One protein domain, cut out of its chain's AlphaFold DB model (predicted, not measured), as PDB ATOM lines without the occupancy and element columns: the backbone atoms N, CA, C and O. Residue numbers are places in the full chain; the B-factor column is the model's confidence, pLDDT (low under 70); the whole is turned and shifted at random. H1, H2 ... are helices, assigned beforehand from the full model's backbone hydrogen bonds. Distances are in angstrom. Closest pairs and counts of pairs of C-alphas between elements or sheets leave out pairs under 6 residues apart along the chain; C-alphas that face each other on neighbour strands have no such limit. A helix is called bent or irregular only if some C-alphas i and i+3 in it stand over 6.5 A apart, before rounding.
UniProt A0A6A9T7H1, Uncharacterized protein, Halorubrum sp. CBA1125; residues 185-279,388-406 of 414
ATOM      1  N   ASN A 185     -37.678 -24.613 -21.937       94.81
ATOM      2  CA  ASN A 185     -37.066 -23.398 -21.399       94.81
ATOM      3  C   ASN A 185     -36.385 -22.539 -22.487       94.81
ATOM      4  O   ASN A 185     -36.243 -22.952 -23.640       94.81
ATOM      5  N   ASP A 186     -35.883 -21.362 -22.102       92.38
ATOM      6  CA  ASP A 186     -35.254 -20.398 -23.022       92.38
ATOM      7  C   ASP A 186     -33.960 -20.895 -23.710       92.38
ATOM      8  O   ASP A 186     -33.472 -20.258 -24.642       92.38
ATOM      9  N   VAL A 187     -33.411 -22.037 -23.278       92.31
ATOM     10  CA  VAL A 187     -32.231 -22.686 -23.870       92.31
ATOM     11  C   VAL A 187     -32.580 -23.949 -24.659       92.31
ATOM     12  O   VAL A 187     -31.675 -24.678 -25.057       92.31
ATOM     13  N   GLY A 188     -33.860 -24.224 -24.916       93.12
ATOM     14  CA  GLY A 188     -34.284 -25.335 -25.774       93.12
ATOM     15  C   GLY A 188     -34.283 -26.710 -25.096       93.12
ATOM     16  O   GLY A 188     -34.228 -27.728 -25.784       93.12
ATOM     17  N   ILE A 189     -34.308 -26.765 -23.762       92.88
ATOM     18  CA  ILE A 189     -34.369 -28.004 -22.978       92.88
ATOM     19  C   ILE A 189     -35.794 -28.185 -22.457       92.88
ATOM     20  O   ILE A 189     -36.362 -27.297 -21.818       92.88
ATOM     21  N   THR A 190     -36.371 -29.357 -22.699       96.31
ATOM     22  CA  THR A 190     -37.744 -29.654 -22.268       96.31
ATOM     23  C   THR A 190     -37.824 -29.919 -20.762       96.31
ATOM     24  O   THR A 190     -36.873 -30.418 -20.153       96.31
ATOM     25  N   LEU A 191     -38.978 -29.685 -20.132       95.62
ATOM     26  CA  LEU A 191     -39.186 -30.014 -18.715       95.62
ATOM     27  C   LEU A 191     -38.960 -31.506 -18.432       95.62
ATOM     28  O   LEU A 191     -38.407 -31.870 -17.392       95.62
ATOM     29  N   LYS A 192     -39.324 -32.386 -19.371       93.81
ATOM     30  CA  LYS A 192     -39.038 -33.826 -19.301       93.81
ATOM     31  C   LYS A 192     -37.542 -34.106 -19.167       93.81
ATOM     32  O   LYS A 192     -37.152 -34.991 -18.406       93.81
ATOM     33  N   GLU A 193     -36.710 -33.379 -19.901       91.12
ATOM     34  CA  GLU A 193     -35.256 -33.503 -19.828       91.12
ATOM     35  C   GLU A 193     -34.715 -32.902 -18.531       91.12
ATOM     36  O   GLU A 193     -33.950 -33.567 -17.834       91.12
ATOM     37  N   VAL A 194     -35.176 -31.712 -18.137       90.81
ATOM     38  CA  VAL A 194     -34.768 -31.081 -16.874       90.81
ATOM     39  C   VAL A 194     -35.094 -31.966 -15.664       90.81
ATOM     40  O   VAL A 194     -34.256 -32.124 -14.778       90.81
ATOM     41  N   ARG A 195     -36.261 -32.617 -15.632       89.94
ATOM     42  CA  ARG A 195     -36.627 -33.567 -14.564       89.94
ATOM     43  C   ARG A 195     -35.676 -34.765 -14.475       89.94
ATOM     44  O   ARG A 195     -35.474 -35.298 -13.390       89.94
ATOM     45  N   ARG A 196     -35.052 -35.186 -15.579       84.00
ATOM     46  CA  ARG A 196     -34.014 -36.236 -15.550       84.00
ATOM     47  C   ARG A 196     -32.697 -35.717 -14.978       84.00
ATOM     48  O   ARG A 196     -32.004 -36.441 -14.272       84.00
ATOM     49  N   LEU A 197     -32.369 -34.457 -15.266       83.31
ATOM     50  CA  LEU A 197     -31.166 -33.794 -14.760       83.31
ATOM     51  C   LEU A 197     -31.276 -33.432 -13.271       83.31
ATOM     52  O   LEU A 197     -30.275 -33.469 -12.560       83.31
ATOM     53  N   SER A 198     -32.476 -33.088 -12.794       84.44
ATOM     54  CA  SER A 198     -32.729 -32.613 -11.432       84.44
ATOM     55  C   SER A 198     -33.704 -33.523 -10.684       84.44
ATOM     56  O   SER A 198     -34.923 -33.361 -10.760       84.44
ATOM     57  N   GLU A 199     -33.156 -34.449  -9.894       80.62
ATOM     58  CA  GLU A 199     -33.935 -35.384  -9.064       80.62
ATOM     59  C   GLU A 199     -34.895 -34.667  -8.121       80.62
ATOM     60  O   GLU A 199     -36.037 -35.082  -7.944       80.62
ATOM     61  N   ARG A 200     -34.447 -33.558  -7.535       82.38
ATOM     62  CA  ARG A 200     -35.258 -32.801  -6.593       82.38
ATOM     63  C   ARG A 200     -36.369 -32.010  -7.277       82.38
ATOM     64  O   ARG A 200     -37.464 -31.980  -6.730       82.38
ATOM     65  N   LEU A 201     -36.143 -31.411  -8.451       89.56
ATOM     66  CA  LEU A 201     -37.252 -30.805  -9.198       89.56
ATOM     67  C   LEU A 201     -38.246 -31.883  -9.636       89.56
ATOM     68  O   LEU A 201     -39.450 -31.700  -9.491       89.56
ATOM     69  N   ASN A 202     -37.751 -33.035 -10.097       89.00
ATOM     70  CA  ASN A 202     -38.609 -34.171 -10.396       89.00
ATOM     71  C   ASN A 202     -39.462 -34.571  -9.188       89.00
ATOM     72  O   ASN A 202     -40.672 -34.689  -9.328       89.00
ATOM     73  N   TYR A 203     -38.855 -34.700  -8.009       84.88
ATOM     74  CA  TYR A 203     -39.558 -35.002  -6.767       84.88
ATOM     75  C   TYR A 203     -40.615 -33.949  -6.408       84.88
ATOM     76  O   TYR A 203     -41.757 -34.303  -6.125       84.88
ATOM     77  N   LEU A 204     -40.259 -32.664  -6.472       90.12
ATOM     78  CA  LEU A 204     -41.151 -31.544  -6.161       90.12
ATOM     79  C   LEU A 204     -42.391 -31.504  -7.065       90.12
ATOM     80  O   LEU A 204     -43.485 -31.213  -6.583       90.12
ATOM     81  N   LEU A 205     -42.230 -31.811  -8.354       93.81
ATOM     82  CA  LEU A 205     -43.337 -31.850  -9.316       93.81
ATOM     83  C   LEU A 205     -44.138 -33.159  -9.257       93.81
ATOM     84  O   LEU A 205     -45.310 -33.170  -9.610       93.81
ATOM     85  N   SER A 206     -43.523 -34.255  -8.814       89.38
ATOM     86  CA  SER A 206     -44.164 -35.571  -8.699       89.38
ATOM     87  C   SER A 206     -44.906 -35.792  -7.375       89.38
ATOM     88  O   SER A 206     -45.753 -36.679  -7.287       89.38
ATOM     89  N   CYS A 207     -44.586 -35.036  -6.325       86.12
ATOM     90  CA  CYS A 207     -45.120 -35.244  -4.981       86.12
ATOM     91  C   CYS A 207     -45.732 -33.952  -4.439       86.12
ATOM     92  O   CYS A 207     -45.004 -32.994  -4.205       86.12
ATOM     93  N   ILE A 208     -47.048 -33.928  -4.191       86.56
ATOM     94  CA  ILE A 208     -47.746 -32.729  -3.684       86.56
ATOM     95  C   ILE A 208     -47.242 -32.306  -2.305       86.56
ATOM     96  O   ILE A 208     -46.995 -31.116  -2.094       86.56
ATOM     97  N   ASN A 209     -47.006 -33.262  -1.401       83.06
ATOM     98  CA  ASN A 209     -46.481 -33.005  -0.060       83.06
ATOM     99  C   ASN A 209     -45.070 -33.604   0.111       83.06
ATOM    100  O   ASN A 209     -44.915 -34.655   0.738       83.06
ATOM    101  N   PRO A 210     -44.041 -32.985  -0.495       77.88
ATOM    102  CA  PRO A 210     -42.685 -33.498  -0.444       77.88
ATOM    103  C   PRO A 210     -42.127 -33.392   0.978       77.88
ATOM    104  O   PRO A 210     -42.324 -32.395   1.674       77.88
ATOM    105  N   SER A 211     -41.389 -34.412   1.407       70.12
ATOM    106  CA  SER A 211     -40.878 -34.499   2.766       70.12
ATOM    107  C   SER A 211     -39.828 -33.429   3.075       70.12
ATOM    108  O   SER A 211     -39.043 -32.957   2.240       70.12
ATOM    109  N   GLY A 212     -39.848 -33.024   4.341       67.56
ATOM    110  CA  GLY A 212     -38.973 -32.021   4.917       67.56
ATOM    111  C   GLY A 212     -39.382 -30.578   4.646       67.56
ATOM    112  O   GLY A 212     -38.706 -29.721   5.188       67.56
ATOM    113  N   TYR A 213     -40.373 -30.301   3.794       71.38
ATOM    114  CA  TYR A 213     -40.867 -28.936   3.613       71.38
ATOM    115  C   TYR A 213     -41.964 -28.639   4.604       71.38
ATOM    116  O   TYR A 213     -42.871 -29.445   4.846       71.38
ATOM    117  N   ASP A 214     -41.908 -27.422   5.088       67.12
ATOM    118  CA  ASP A 214     -42.640 -27.043   6.264       67.12
ATOM    119  C   ASP A 214     -43.941 -26.365   5.928       67.12
ATOM    120  O   ASP A 214     -44.887 -26.454   6.706       67.12
ATOM    121  N   SER A 215     -44.028 -25.807   4.712       80.25
ATOM    122  CA  SER A 215     -45.282 -25.417   4.076       80.25
ATOM    123  C   SER A 215     -45.506 -26.010   2.665       80.25
ATOM    124  O   SER A 215     -44.555 -26.392   1.984       80.25
ATOM    125  N   LEU A 216     -46.767 -26.112   2.191       84.75
ATOM    126  CA  LEU A 216     -47.049 -26.569   0.813       84.75
ATOM    127  C   LEU A 216     -46.604 -25.435  -0.096       84.75
ATOM    128  O   LEU A 216     -45.934 -25.666  -1.093       84.75
ATOM    129  N   SER A 217     -46.889 -24.211   0.358       85.12
ATOM    130  CA  SER A 217     -46.390 -22.969  -0.206       85.12
ATOM    131  C   SER A 217     -44.867 -22.948  -0.320       85.12
ATOM    132  O   SER A 217     -44.334 -22.421  -1.287       85.12
ATOM    133  N   GLU A 218     -44.150 -23.550   0.622       79.56
ATOM    134  CA  GLU A 218     -42.699 -23.642   0.561       79.56
ATOM    135  C   GLU A 218     -42.225 -24.634  -0.487       79.56
ATOM    136  O   GLU A 218     -41.308 -24.348  -1.253       79.56
ATOM    137  N   ALA A 219     -42.851 -25.809  -0.530       85.31
ATOM    138  CA  ALA A 219     -42.577 -26.777  -1.572       85.31
ATOM    139  C   ALA A 219     -42.829 -26.158  -2.960       85.31
ATOM    140  O   ALA A 219     -42.046 -26.389  -3.883       85.31
ATOM    141  N   ASP A 220     -43.849 -25.304  -3.087       91.81
ATOM    142  CA  ASP A 220     -44.137 -24.551  -4.310       91.81
ATOM    143  C   ASP A 220     -43.047 -23.519  -4.617       91.81
ATOM    144  O   ASP A 220     -42.517 -23.510  -5.726       91.81
ATOM    145  N   GLN A 221     -42.616 -22.715  -3.637       87.94
ATOM    146  CA  GLN A 221     -41.480 -21.797  -3.801       87.94
ATOM    147  C   GLN A 221     -40.189 -22.537  -4.180       87.94
ATOM    148  O   GLN A 221     -39.404 -22.065  -5.003       87.94
ATOM    149  N   ALA A 222     -39.948 -23.722  -3.617       84.75
ATOM    150  CA  ALA A 222     -38.800 -24.549  -3.964       84.75
ATOM    151  C   ALA A 222     -38.888 -25.090  -5.402       84.75
ATOM    152  O   ALA A 222     -37.857 -25.183  -6.083       84.75
ATOM    153  N   ALA A 223     -40.094 -25.425  -5.874       93.38
ATOM    154  CA  ALA A 223     -40.341 -25.830  -7.255       93.38
ATOM    155  C   ALA A 223     -40.104 -24.658  -8.217       93.38
ATOM    156  O   ALA A 223     -39.305 -24.795  -9.143       93.38
ATOM    157  N   VAL A 224     -40.690 -23.488  -7.937       91.69
ATOM    158  CA  VAL A 224     -40.462 -22.239  -8.685       91.69
ATOM    159  C   VAL A 224     -38.981 -21.920  -8.773       91.69
ATOM    160  O   VAL A 224     -38.463 -21.705  -9.864       91.69
ATOM    161  N   ARG A 225     -38.267 -21.942  -7.642       85.88
ATOM    162  CA  ARG A 225     -36.834 -21.629  -7.604       85.88
ATOM    163  C   ARG A 225     -36.050 -22.539  -8.536       85.88
ATOM    164  O   ARG A 225     -35.182 -22.083  -9.272       85.88
ATOM    165  N   SER A 226     -36.371 -23.828  -8.504       88.94
ATOM    166  CA  SER A 226     -35.727 -24.826  -9.351       88.94
ATOM    167  C   SER A 226     -36.021 -24.563 -10.832       88.94
ATOM    168  O   SER A 226     -35.103 -24.602 -11.645       88.94
ATOM    169  N   LEU A 227     -37.264 -24.239 -11.190       94.06
ATOM    170  CA  LEU A 227     -37.644 -23.918 -12.567       94.06
ATOM    171  C   LEU A 227     -36.988 -22.622 -13.075       94.06
ATOM    172  O   LEU A 227     -36.468 -22.605 -14.188       94.06
ATOM    173  N   LEU A 228     -36.922 -21.576 -12.246       88.19
ATOM    174  CA  LEU A 228     -36.237 -20.316 -12.564       88.19
ATOM    175  C   LEU A 228     -34.735 -20.523 -12.798       88.19
ATOM    176  O   LEU A 228     -34.176 -19.954 -13.737       88.19
ATOM    177  N   ILE A 229     -34.077 -21.356 -11.981       85.25
ATOM    178  CA  ILE A 229     -32.667 -21.735 -12.182       85.25
ATOM    179  C   ILE A 229     -32.494 -22.392 -13.548       85.25
ATOM    180  O   ILE A 229     -31.572 -22.038 -14.278       85.25
ATOM    181  N   TRP A 230     -33.401 -23.303 -13.904       91.50
ATOM    182  CA  TRP A 230     -33.453 -23.955 -15.213       91.50
ATOM    183  C   TRP A 230     -34.058 -23.084 -16.315       91.50
ATOM    184  O   TRP A 230     -34.286 -23.585 -17.411       91.50
ATOM    185  N   ARG A 231     -34.241 -21.785 -16.061       92.44
ATOM    186  CA  ARG A 231     -34.584 -20.764 -17.053       92.44
ATOM    187  C   ARG A 231     -35.936 -20.950 -17.748       92.44
ATOM    188  O   ARG A 231     -36.123 -20.457 -18.857       92.44
ATOM    189  N   PHE A 232     -36.880 -21.630 -17.103       95.12
ATOM    190  CA  PHE A 232     -38.278 -21.527 -17.521       95.12
ATOM    191  C   PHE A 232     -38.770 -20.101 -17.262       95.12
ATOM    192  O   PHE A 232     -38.382 -19.481 -16.265       95.12
ATOM    193  N   ASP A 233     -39.577 -19.569 -18.172       93.88
ATOM    194  CA  ASP A 233     -40.191 -18.261 -17.980       93.88
ATOM    195  C   ASP A 233     -41.380 -18.328 -17.010       93.88
ATOM    196  O   ASP A 233     -41.847 -19.400 -16.621       93.88
ATOM    197  N   GLU A 234     -41.856 -17.165 -16.575       92.19
ATOM    198  CA  GLU A 234     -42.917 -17.073 -15.571       92.19
ATOM    199  C   GLU A 234     -44.246 -17.685 -16.040       92.19
ATOM    200  O   GLU A 234     -44.984 -18.233 -15.220       92.19
ATOM    201  N   THR A 235     -44.540 -17.629 -17.342       94.12
ATOM    202  CA  THR A 235     -45.778 -18.173 -17.917       94.12
ATOM    203  C   THR A 235     -45.746 -19.694 -17.865       94.12
ATOM    204  O   THR A 235     -46.678 -20.321 -17.355       94.12
ATOM    205  N   ASP A 236     -44.638 -20.282 -18.308       96.88
ATOM    206  CA  ASP A 236     -44.412 -21.721 -18.231       96.88
ATOM    207  C   ASP A 236     -44.402 -22.208 -16.785       96.88
ATOM    208  O   ASP A 236     -45.053 -23.200 -16.464       96.88
ATOM    209  N   ILE A 237     -43.726 -21.493 -15.880       96.75
ATOM    210  CA  ILE A 237     -43.706 -21.845 -14.455       96.75
ATOM    211  C   ILE A 237     -45.119 -21.850 -13.878       96.75
ATOM    212  O   ILE A 237     -45.480 -22.793 -13.170       96.75
ATOM    213  N   ALA A 238     -45.927 -20.835 -14.183       94.75
ATOM    214  CA  ALA A 238     -47.303 -20.774 -13.717       94.75
ATOM    215  C   ALA A 238     -48.117 -21.978 -14.215       94.75
ATOM    216  O   ALA A 238     -48.824 -22.607 -13.428       94.75
ATOM    217  N   ASN A 239     -47.975 -22.349 -15.489       95.94
ATOM    218  CA  ASN A 239     -48.651 -23.514 -16.065       95.94
ATOM    219  C   ASN A 239     -48.175 -24.829 -15.429       95.94
ATOM    220  O   ASN A 239     -48.996 -25.652 -15.029       95.94
ATOM    221  N   ILE A 240     -46.863 -24.998 -15.246       97.12
ATOM    222  CA  ILE A 240     -46.276 -26.172 -14.586       97.12
ATOM    223  C   ILE A 240     -46.803 -26.313 -13.158       97.12
ATOM    224  O   ILE A 240     -47.164 -27.416 -12.751       97.12
ATOM    225  N   LEU A 241     -46.854 -25.224 -12.385       95.44
ATOM    226  CA  LEU A 241     -47.401 -25.257 -11.030       95.44
ATOM    227  C   LEU A 241     -48.879 -25.649 -11.039       95.44
ATOM    228  O   LEU A 241     -49.263 -26.558 -10.308       95.44
ATOM    229  N   ARG A 242     -49.693 -25.014 -11.890       94.62
ATOM    230  CA  ARG A 242     -51.129 -25.310 -11.977       94.62
ATOM    231  C   ARG A 242     -51.403 -26.764 -12.327       94.62
ATOM    232  O   ARG A 242     -52.330 -27.329 -11.769       94.62
ATOM    233  N   SER A 243     -50.597 -27.374 -13.191       94.31
ATOM    234  CA  SER A 243     -50.770 -28.780 -13.553       94.31
ATOM    235  C   SER A 243     -50.157 -29.722 -12.514       94.31
ATOM    236  O   SER A 243     -50.834 -30.573 -11.951       94.31
ATOM    237  N   CYS A 244     -48.864 -29.589 -12.220       93.94
ATOM    238  CA  CYS A 244     -48.125 -30.579 -11.427       93.94
ATOM    239  C   CYS A 244     -48.309 -30.425  -9.912       93.94
ATOM    240  O   CYS A 244     -48.126 -31.389  -9.168       93.94
ATOM    241  N   ARG A 245     -48.632 -29.216  -9.445       92.62
ATOM    242  CA  ARG A 245     -48.803 -28.891  -8.022       92.62
ATOM    243  C   ARG A 245     -50.271 -28.669  -7.653       92.62
ATOM    244  O   ARG A 245     -50.531 -28.196  -6.546       92.62
ATOM    245  N   ASP A 246     -51.212 -29.034  -8.534       89.25
ATOM    246  CA  ASP A 246     -52.644 -28.991  -8.236       89.25
ATOM    247  C   ASP A 246     -52.959 -29.821  -6.988       89.25
ATOM    248  O   ASP A 246     -52.593 -30.997  -6.870       89.25
ATOM    249  N   ARG A 247     -53.632 -29.181  -6.037       86.44
ATOM    250  CA  ARG A 247     -53.936 -29.743  -4.726       86.44
ATOM    251  C   ARG A 247     -55.363 -30.299  -4.666       86.44
ATOM    252  O   ARG A 247     -55.682 -31.018  -3.717       86.44
ATOM    253  N   ARG A 248     -56.216 -30.005  -5.655       86.19
ATOM    254  CA  ARG A 248     -57.627 -30.423  -5.677       86.19
ATOM    255  C   ARG A 248     -57.754 -31.941  -5.575       86.19
ATOM    256  O   ARG A 248     -57.141 -32.681  -6.335       86.19
ATOM    257  N   GLY A 249     -58.525 -32.403  -4.589       83.06
ATOM    258  CA  GLY A 249     -58.731 -33.831  -4.317       83.06
ATOM    259  C   GLY A 249     -57.492 -34.591  -3.820       83.06
ATOM    260  O   GLY A 249     -57.547 -35.811  -3.698       83.06
ATOM    261  N   ARG A 250     -56.372 -33.903  -3.543       80.56
ATOM    262  CA  ARG A 250     -55.088 -34.514  -3.140       80.56
ATOM    263  C   ARG A 250     -54.603 -34.079  -1.759       80.56
ATOM    264  O   ARG A 250     -53.644 -34.653  -1.248       80.56
ATOM    265  N   VAL A 251     -55.238 -33.071  -1.168       78.44
ATOM    266  CA  VAL A 251     -54.965 -32.564   0.185       78.44
ATOM    267  C   VAL A 251     -56.287 -32.324   0.919       78.44
ATOM    268  O   VAL A 251     -57.339 -32.271   0.282       78.44
ATOM    269  N   GLY A 252     -56.235 -32.188   2.245       73.19
ATOM    270  CA  GLY A 252     -57.398 -31.784   3.041       73.19
ATOM    271  C   GLY A 252     -57.854 -30.353   2.729       73.19
ATOM    272  O   GLY A 252     -57.081 -29.541   2.220       73.19
ATOM    273  N   GLU A 253     -59.115 -30.036   3.026       72.56
ATOM    274  CA  GLU A 253     -59.697 -28.696   2.812       72.56
ATOM    275  C   GLU A 253     -58.940 -27.590   3.574       72.56
ATOM    276  O   GLU A 253     -58.773 -26.474   3.078       72.56
ATOM    277  N   ASP A 254     -58.401 -27.927   4.746       70.75
ATOM    278  CA  ASP A 254     -57.546 -27.100   5.606       70.75
ATOM    279  C   ASP A 254     -56.198 -26.729   4.966       70.75
ATOM    280  O   ASP A 254     -55.587 -25.726   5.326       70.75
ATOM    281  N   ALA A 255     -55.757 -27.475   3.951       71.94
ATOM    282  CA  ALA A 255     -54.530 -27.206   3.203       71.94
ATOM    283  C   ALA A 255     -54.744 -26.325   1.950       71.94
ATOM    284  O   ALA A 255     -53.855 -26.226   1.087       71.94
ATOM    285  N   HIS A 256     -55.910 -25.673   1.848       76.50
ATOM    286  CA  HIS A 256     -56.299 -24.763   0.767       76.50
ATOM    287  C   HIS A 256     -56.145 -25.390  -0.638       76.50
ATOM    288  O   HIS A 256     -55.249 -25.004  -1.401       76.50
ATOM    289  N   PRO A 257     -57.009 -26.349  -1.023       81.69
ATOM    290  CA  PRO A 257     -56.877 -27.106  -2.273       81.69
ATOM    291  C   PRO A 257     -56.944 -26.246  -3.550       81.69
ATOM    292  O   PRO A 257     -56.339 -26.595  -4.559       81.69
ATOM    293  N   TYR A 258     -57.600 -25.084  -3.503       86.62
ATOM    294  CA  TYR A 258     -57.765 -24.175  -4.650       86.62
ATOM    295  C   TYR A 258     -56.638 -23.140  -4.798       86.62
ATOM    296  O   TYR A 258     -56.697 -22.262  -5.657       86.62
ATOM    297  N   LYS A 259     -55.587 -23.204  -3.966       84.88
ATOM    298  CA  LYS A 259     -54.525 -22.181  -3.947       84.88
ATOM    299  C   LYS A 259     -53.798 -22.046  -5.294       84.88
ATOM    300  O   LYS A 259     -53.357 -20.953  -5.616       84.88
ATOM    301  N   MET A 260     -53.719 -23.112  -6.097       89.12
ATOM    302  CA  MET A 260     -53.082 -23.081  -7.425       89.12
ATOM    303  C   MET A 260     -53.933 -22.443  -8.529       89.12
ATOM    304  O   MET A 260     -53.378 -21.970  -9.513       89.12
ATOM    305  N   GLU A 261     -55.257 -22.369  -8.378       87.12
ATOM    306  CA  GLU A 261     -56.137 -21.698  -9.354       87.12
ATOM    307  C   GLU A 261     -56.088 -20.171  -9.219       87.12
ATOM    308  O   GLU A 261     -56.488 -19.428 -10.113       87.12
ATOM    309  N   ARG A 262     -55.581 -19.694  -8.083       85.12
ATOM    310  CA  ARG A 262     -55.461 -18.282  -7.751       85.12
ATOM    311  C   ARG A 262     -54.266 -17.651  -8.458       85.12
ATOM    312  O   ARG A 262     -53.123 -17.792  -8.016       85.12
ATOM    313  N   ASP A 263     -54.538 -16.890  -9.514       84.81
ATOM    314  CA  ASP A 263     -53.520 -16.148 -10.272       84.81
ATOM    315  C   ASP A 263     -52.654 -15.253  -9.382       84.81
ATOM    316  O   ASP A 263     -51.436 -15.177  -9.558       84.81
ATOM    317  N   ASP A 264     -53.258 -14.613  -8.379       80.19
ATOM    318  CA  ASP A 264     -52.557 -13.760  -7.427       80.19
ATOM    319  C   ASP A 264     -51.564 -14.541  -6.561       80.19
ATOM    320  O   ASP A 264     -50.505 -14.014  -6.223       80.19
ATOM    321  N   TYR A 265     -51.881 -15.784  -6.198       87.81
ATOM    322  CA  TYR A 265     -50.984 -16.638  -5.429       87.81
ATOM    323  C   TYR A 265     -49.831 -17.157  -6.288       87.81
ATOM    324  O   TYR A 265     -48.672 -17.032  -5.885       87.81
ATOM    325  N   VAL A 266     -50.126 -17.705  -7.472       87.88
ATOM    326  CA  VAL A 266     -49.107 -18.254  -8.380       87.88
ATOM    327  C   VAL A 266     -48.130 -17.156  -8.790       87.88
ATOM    328  O   VAL A 266     -46.921 -17.313  -8.621       87.88
ATOM    329  N   ARG A 267     -48.647 -15.995  -9.212       82.31
ATOM    330  CA  ARG A 267     -47.827 -14.833  -9.569       82.31
ATOM    331  C   ARG A 267     -46.959 -14.368  -8.400       82.31
ATOM    332  O   ARG A 267     -45.759 -14.194  -8.585       82.31
ATOM    333  N   ARG A 268     -47.524 -14.215  -7.194       76.81
ATOM    334  CA  ARG A 268     -46.749 -13.818  -6.001       76.81
ATOM    335  C   ARG A 268     -45.689 -14.847  -5.634       76.81
ATOM    336  O   ARG A 268     -44.583 -14.472  -5.279       76.81
ATOM    337  N   THR A 269     -45.992 -16.135  -5.750       84.38
ATOM    338  CA  THR A 269     -45.027 -17.206  -5.469       84.38
ATOM    339  C   THR A 269     -43.847 -17.134  -6.434       84.38
ATOM    340  O   THR A 269     -42.706 -17.269  -6.000       84.38
ATOM    341  N   ILE A 270     -44.099 -16.855  -7.716       83.06
ATOM    342  CA  ILE A 270     -43.054 -16.658  -8.726       83.06
ATOM    343  C   ILE A 270     -42.225 -15.408  -8.417       83.06
ATOM    344  O   ILE A 270     -41.010 -15.508  -8.259       83.06
ATOM    345  N   GLN A 271     -42.882 -14.261  -8.239       77.44
ATOM    346  CA  GLN A 271     -42.231 -12.963  -8.025       77.44
ATOM    347  C   GLN A 271     -41.438 -12.891  -6.714       77.44
ATOM    348  O   GLN A 271     -40.349 -12.323  -6.683       77.44
ATOM    349  N   ASN A 272     -41.940 -13.512  -5.645       77.69
ATOM    350  CA  ASN A 272     -41.273 -13.529  -4.342       77.69
ATOM    351  C   ASN A 272     -40.143 -14.569  -4.278       77.69
ATOM    352  O   ASN A 272     -39.367 -14.592  -3.319       77.69
ATOM    353  N   THR A 273     -40.027 -15.450  -5.276       77.12
ATOM    354  CA  THR A 273     -38.961 -16.449  -5.314       77.12
ATOM    355  C   THR A 273     -37.716 -15.871  -5.972       77.12
ATOM    356  O   THR A 273     -37.516 -15.957  -7.181       77.12
ATOM    357  N   ALA A 274     -36.816 -15.346  -5.145       64.12
ATOM    358  CA  ALA A 274     -35.494 -14.941  -5.599       64.12
ATOM    359  C   ALA A 274     -34.621 -16.160  -5.966       64.12
ATOM    360  O   ALA A 274     -34.586 -17.174  -5.252       64.12
ATOM    361  N   ILE A 275     -33.869 -16.027  -7.062       68.69
ATOM    362  CA  ILE A 275     -32.746 -16.902  -7.410       68.69
ATOM    363  C   ILE A 275     -31.450 -16.086  -7.437       68.69
ATOM    364  O   ILE A 275     -31.445 -14.978  -7.969       68.69
ATOM    365  N   PRO A 276     -30.338 -16.613  -6.900       61.94
ATOM    366  CA  PRO A 276     -29.064 -15.899  -6.919       61.94
ATOM    367  C   PRO A 276     -28.467 -15.818  -8.333       61.94
ATOM    368  O   PRO A 276     -27.718 -14.895  -8.636       61.94
ATOM    369  N   TYR A 277     -28.778 -16.795  -9.191       74.25
ATOM    370  CA  TYR A 277     -28.348 -16.865 -10.584       74.25
ATOM    371  C   TYR A 277     -29.157 -17.927 -11.347       74.25
ATOM    372  O   TYR A 277     -29.753 -18.827 -10.750       74.25
ATOM    373  N   LYS A 278     -29.156 -17.828 -12.680       83.38
ATOM    374  CA  LYS A 278     -29.666 -18.853 -13.605       83.38
ATOM    375  C   LYS A 278     -28.542 -19.815 -13.992       83.38
ATOM    376  O   LYS A 278     -27.378 -19.414 -13.975       83.38
ATOM    377  N   VAL A 279     -28.875 -21.054 -14.361       84.81
ATOM    378  CA  VAL A 279     -27.878 -21.962 -14.944       84.81
ATOM    379  C   VAL A 279     -27.316 -21.345 -16.223       84.81
ATOM    380  O   VAL A 279     -28.031 -20.691 -16.991       84.81
ATOM    381  N   GLU A 388     -25.414 -24.171  -2.115       48.19
ATOM    382  CA  GLU A 388     -26.172 -22.910  -2.235       48.19
ATOM    383  C   GLU A 388     -27.678 -23.196  -2.296       48.19
ATOM    384  O   GLU A 388     -28.485 -22.448  -1.755       48.19
ATOM    385  N   TRP A 389     -28.063 -24.339  -2.868       50.53
ATOM    386  CA  TRP A 389     -29.419 -24.871  -2.861       50.53
ATOM    387  C   TRP A 389     -29.867 -25.287  -1.460       50.53
ATOM    388  O   TRP A 389     -30.976 -24.951  -1.065       50.53
ATOM    389  N   ASN A 390     -29.038 -25.977  -0.677       45.22
ATOM    390  CA  ASN A 390     -29.340 -26.369   0.697       45.22
ATOM    391  C   ASN A 390     -29.246 -25.180   1.644       45.22
ATOM    392  O   ASN A 390     -30.036 -25.134   2.574       45.22
ATOM    393  N   GLN A 391     -28.363 -24.210   1.417       43.50
ATOM    394  CA  GLN A 391     -28.359 -22.955   2.165       43.50
ATOM    395  C   GLN A 391     -29.594 -22.128   1.828       43.50
ATOM    396  O   GLN A 391     -30.340 -21.821   2.740       43.50
ATOM    397  N   ALA A 392     -29.911 -21.874   0.557       40.31
ATOM    398  CA  ALA A 392     -31.122 -21.143   0.178       40.31
ATOM    399  C   ALA A 392     -32.399 -21.881   0.610       40.31
ATOM    400  O   ALA A 392     -33.326 -21.260   1.104       40.31
ATOM    401  N   THR A 393     -32.452 -23.211   0.495       38.06
ATOM    402  CA  THR A 393     -33.594 -24.011   0.977       38.06
ATOM    403  C   THR A 393     -33.659 -24.061   2.494       38.06
ATOM    404  O   THR A 393     -34.753 -24.006   3.013       38.06
ATOM    405  N   ARG A 394     -32.550 -24.139   3.239       38.84
ATOM    406  CA  ARG A 394     -32.586 -24.046   4.711       38.84
ATOM    407  C   ARG A 394     -32.971 -22.641   5.167       38.84
ATOM    408  O   ARG A 394     -33.707 -22.516   6.136       38.84
ATOM    409  N   SER A 395     -32.518 -21.613   4.454       38.41
ATOM    410  CA  SER A 395     -32.890 -20.220   4.691       38.41
ATOM    411  C   SER A 395     -34.362 -19.957   4.358       38.41
ATOM    412  O   SER A 395     -34.983 -19.166   5.052       38.41
ATOM    413  N   LEU A 396     -34.938 -20.649   3.363       34.53
ATOM    414  CA  LEU A 396     -36.350 -20.525   2.972       34.53
ATOM    415  C   LEU A 396     -37.312 -21.516   3.669       34.53
ATOM    416  O   LEU A 396     -38.460 -21.142   3.881       34.53
ATOM    417  N   ARG A 397     -36.840 -22.680   4.145       33.34
ATOM    418  CA  ARG A 397     -37.539 -23.583   5.098       33.34
ATOM    419  C   ARG A 397     -37.843 -22.861   6.389       33.34
ATOM    420  O   ARG A 397     -39.008 -22.694   6.744       33.34
ATOM    421  N   LYS A 398     -36.801 -22.232   6.948       36.91
ATOM    422  CA  LYS A 398     -36.932 -21.290   8.063       36.91
ATOM    423  C   LYS A 398     -37.954 -20.176   7.808       36.91
ATOM    424  O   LYS A 398     -38.556 -19.758   8.771       36.91
ATOM    425  N   LEU A 399     -38.157 -19.715   6.567       34.44
ATOM    426  CA  LEU A 399     -39.116 -18.647   6.209       34.44
ATOM    427  C   LEU A 399     -40.548 -19.151   5.943       34.44
ATOM    428  O   LEU A 399     -41.433 -18.357   5.619       34.44
ATOM    429  N   SER A 400     -40.805 -20.457   6.019       31.23
ATOM    430  CA  SER A 400     -42.073 -21.046   5.578       31.23
ATOM    431  C   SER A 400     -42.752 -21.972   6.596       31.23
ATOM    432  O   SER A 400     -43.984 -22.031   6.583       31.23
ATOM    433  N   GLU A 401     -41.999 -22.566   7.541       35.62
ATOM    434  CA  GLU A 401     -42.510 -22.906   8.897       35.62
ATOM    435  C   GLU A 401     -43.232 -21.684   9.463       35.62
ATOM    436  O   GLU A 401     -44.306 -21.758  10.065       35.62
ATOM    437  N   ASP A 402     -42.703 -20.512   9.113       37.84
ATOM    438  CA  ASP A 402     -43.245 -19.227   9.489       37.84
ATOM    439  C   ASP A 402     -44.570 -18.841   8.841       37.84
ATOM    440  O   ASP A 402     -45.232 -17.925   9.326       37.84
ATOM    441  N   ASN A 403     -45.012 -19.572   7.822       35.00
ATOM    442  CA  ASN A 403     -46.213 -19.241   7.065       35.00
ATOM    443  C   ASN A 403     -47.267 -20.375   7.015       35.00
ATOM    444  O   ASN A 403     -48.419 -20.063   6.730       35.00
ATOM    445  N   ARG A 404     -46.947 -21.659   7.311       31.77
ATOM    446  CA  ARG A 404     -47.963 -22.755   7.386       31.77
ATOM    447  C   ARG A 404     -48.740 -22.763   8.712       31.77
ATOM    448  O   ARG A 404     -49.944 -22.999   8.688       31.77
ATOM    449  N   ASP A 405     -48.106 -22.436   9.843       35.06
ATOM    450  CA  ASP A 405     -48.797 -22.378  11.150       35.06
ATOM    451  C   ASP A 405     -49.811 -21.221  11.262       35.06
ATOM    452  O   ASP A 405     -50.631 -21.203  12.177       35.06
ATOM    453  N   THR A 406     -49.763 -20.272  10.319       37.41
ATOM    454  CA  THR A 406     -50.639 -19.095  10.212       37.41
ATOM    455  C   THR A 406     -51.924 -19.369   9.407       37.41
ATOM    456  O   THR A 406     -52.857 -18.577   9.475       37.41
TER     457      THR A 406
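AT A GLANCE: This is residues 185 to 279 and 388 to 406 of the 414 residues of an uncharacterized protein of Halorubrum sp. CBA1125 (UniProt A0A6A9T7H1). This is a compact cluster of helices built round one helix, H3, which makes the core: H2, H4 and H5 cross it at steep angles, H2 and H5 on roughly opposite sides. H6 runs beside H3 on the side away from H4, H7 continues from H6, and H1 makes a corner with H2 at the outside of the cluster; residues 245 to 262 form a long loop from H4 to H5. The printed part has 114 residues with seven named helices, H1 to H7 in that order along the chain, and no named strand; the class is all helix. The whole is compact, with a radius of gyration of the C-alphas of 13.3 A, and spans 39 by 29 by 24 A.

HOW THE PARTS SIT: H3, residues 216 to 229, is the hub and touches four helices. It touches H2, residues 199 to 206, with the C-alphas of Leu 204 and Ala 223 closest at 5.9 A; this is a steep tilt of 52 degrees, opposite ways. H3 touches H4, residues 234 to 244, at a steep tilt of 46 degrees, opposite ways; the closest C-alphas are those of Val 224 and Ile 237, 6.6 A apart. H3 touches H5, residues 263 to 271, at a steep tilt of 54 degrees, the same way; the closest C-alphas are those of Gln 221 and Thr 269, 6.0 A apart. With residues 218 to 222 alone, H3 only just touches H6, residues 388 to 397, with 3 pairs of C-alphas within 8 A. The closest are those of Glu 218 and Arg 397 at 6.9 A, and the tilt is a shallow one of 25 degrees, opposite ways. H4 and H5 touch at a steep tilt of 62 degrees, opposite ways, with the C-alphas of Ala 238 and Val 266 closest at 6.2 A. H2 and H4 only just touch, with 3 pairs of C-alphas within 8 A, the closest being those of Leu 205 and Cys 244 at 5.4 A. H1, residues 191 to 197, and H2 touch only at the corner, and only just, with 3 pairs of C-alphas within 8 A; the closest are those of Arg 195 and Asn 202, 4.7 A apart. H7, residues 401 to 404, is close to H3 but not clearly touching it: the closest C-alphas, of Leu 216 and Arg 404, are 7.7 A apart. H6 and H7 meet only through their link. Among the pairs that stay apart are H1 and H3, H2 and H5, and H4 and H6. The helix packing is mostly crossed: of 6 pairs that touch and have a tilt, 1 is at a shallow tilt. In H2, H3, H4, H5 and H6 every pair of O i and N i+4 is within hydrogen-bond range, in H1 2 of 3 are, and H7 is too short for such a pair; its one pair of O i and N i+3 is not within range.

IN THESE COORDINATES: H3, 14 residues, is the longest helix and measures 20.0 A from C-alpha 216 at (-47.049, -26.569, 0.813) to C-alpha 229 at (-32.667, -21.735, -12.182). H4 measures 15.1 A, H6 13.5 A, H5 11.9 A and H2 10.2 A. H1 begins with C-alpha 191 at (-39.186, -30.014, -18.715). H7 ends with C-alpha 404 at (-47.963, -22.755, 7.386). No helix is bent.

THE WHOLE: The two C-alphas farthest apart are those of Gly 188 and Thr 406, 40.0 A. Residues 280 to 387 are cut out, and C-alphas 279 and 388 are 12.9 A apart across the cut. Of the links that are printed whole, the one from H4 to H5 is long, with 18 residues. The mean pLDDT of the printed part is 77.6; residues 212, 214, 274 to 276 and 388 to 406 are under 70, with means of 41 for H6 and 35 for H7.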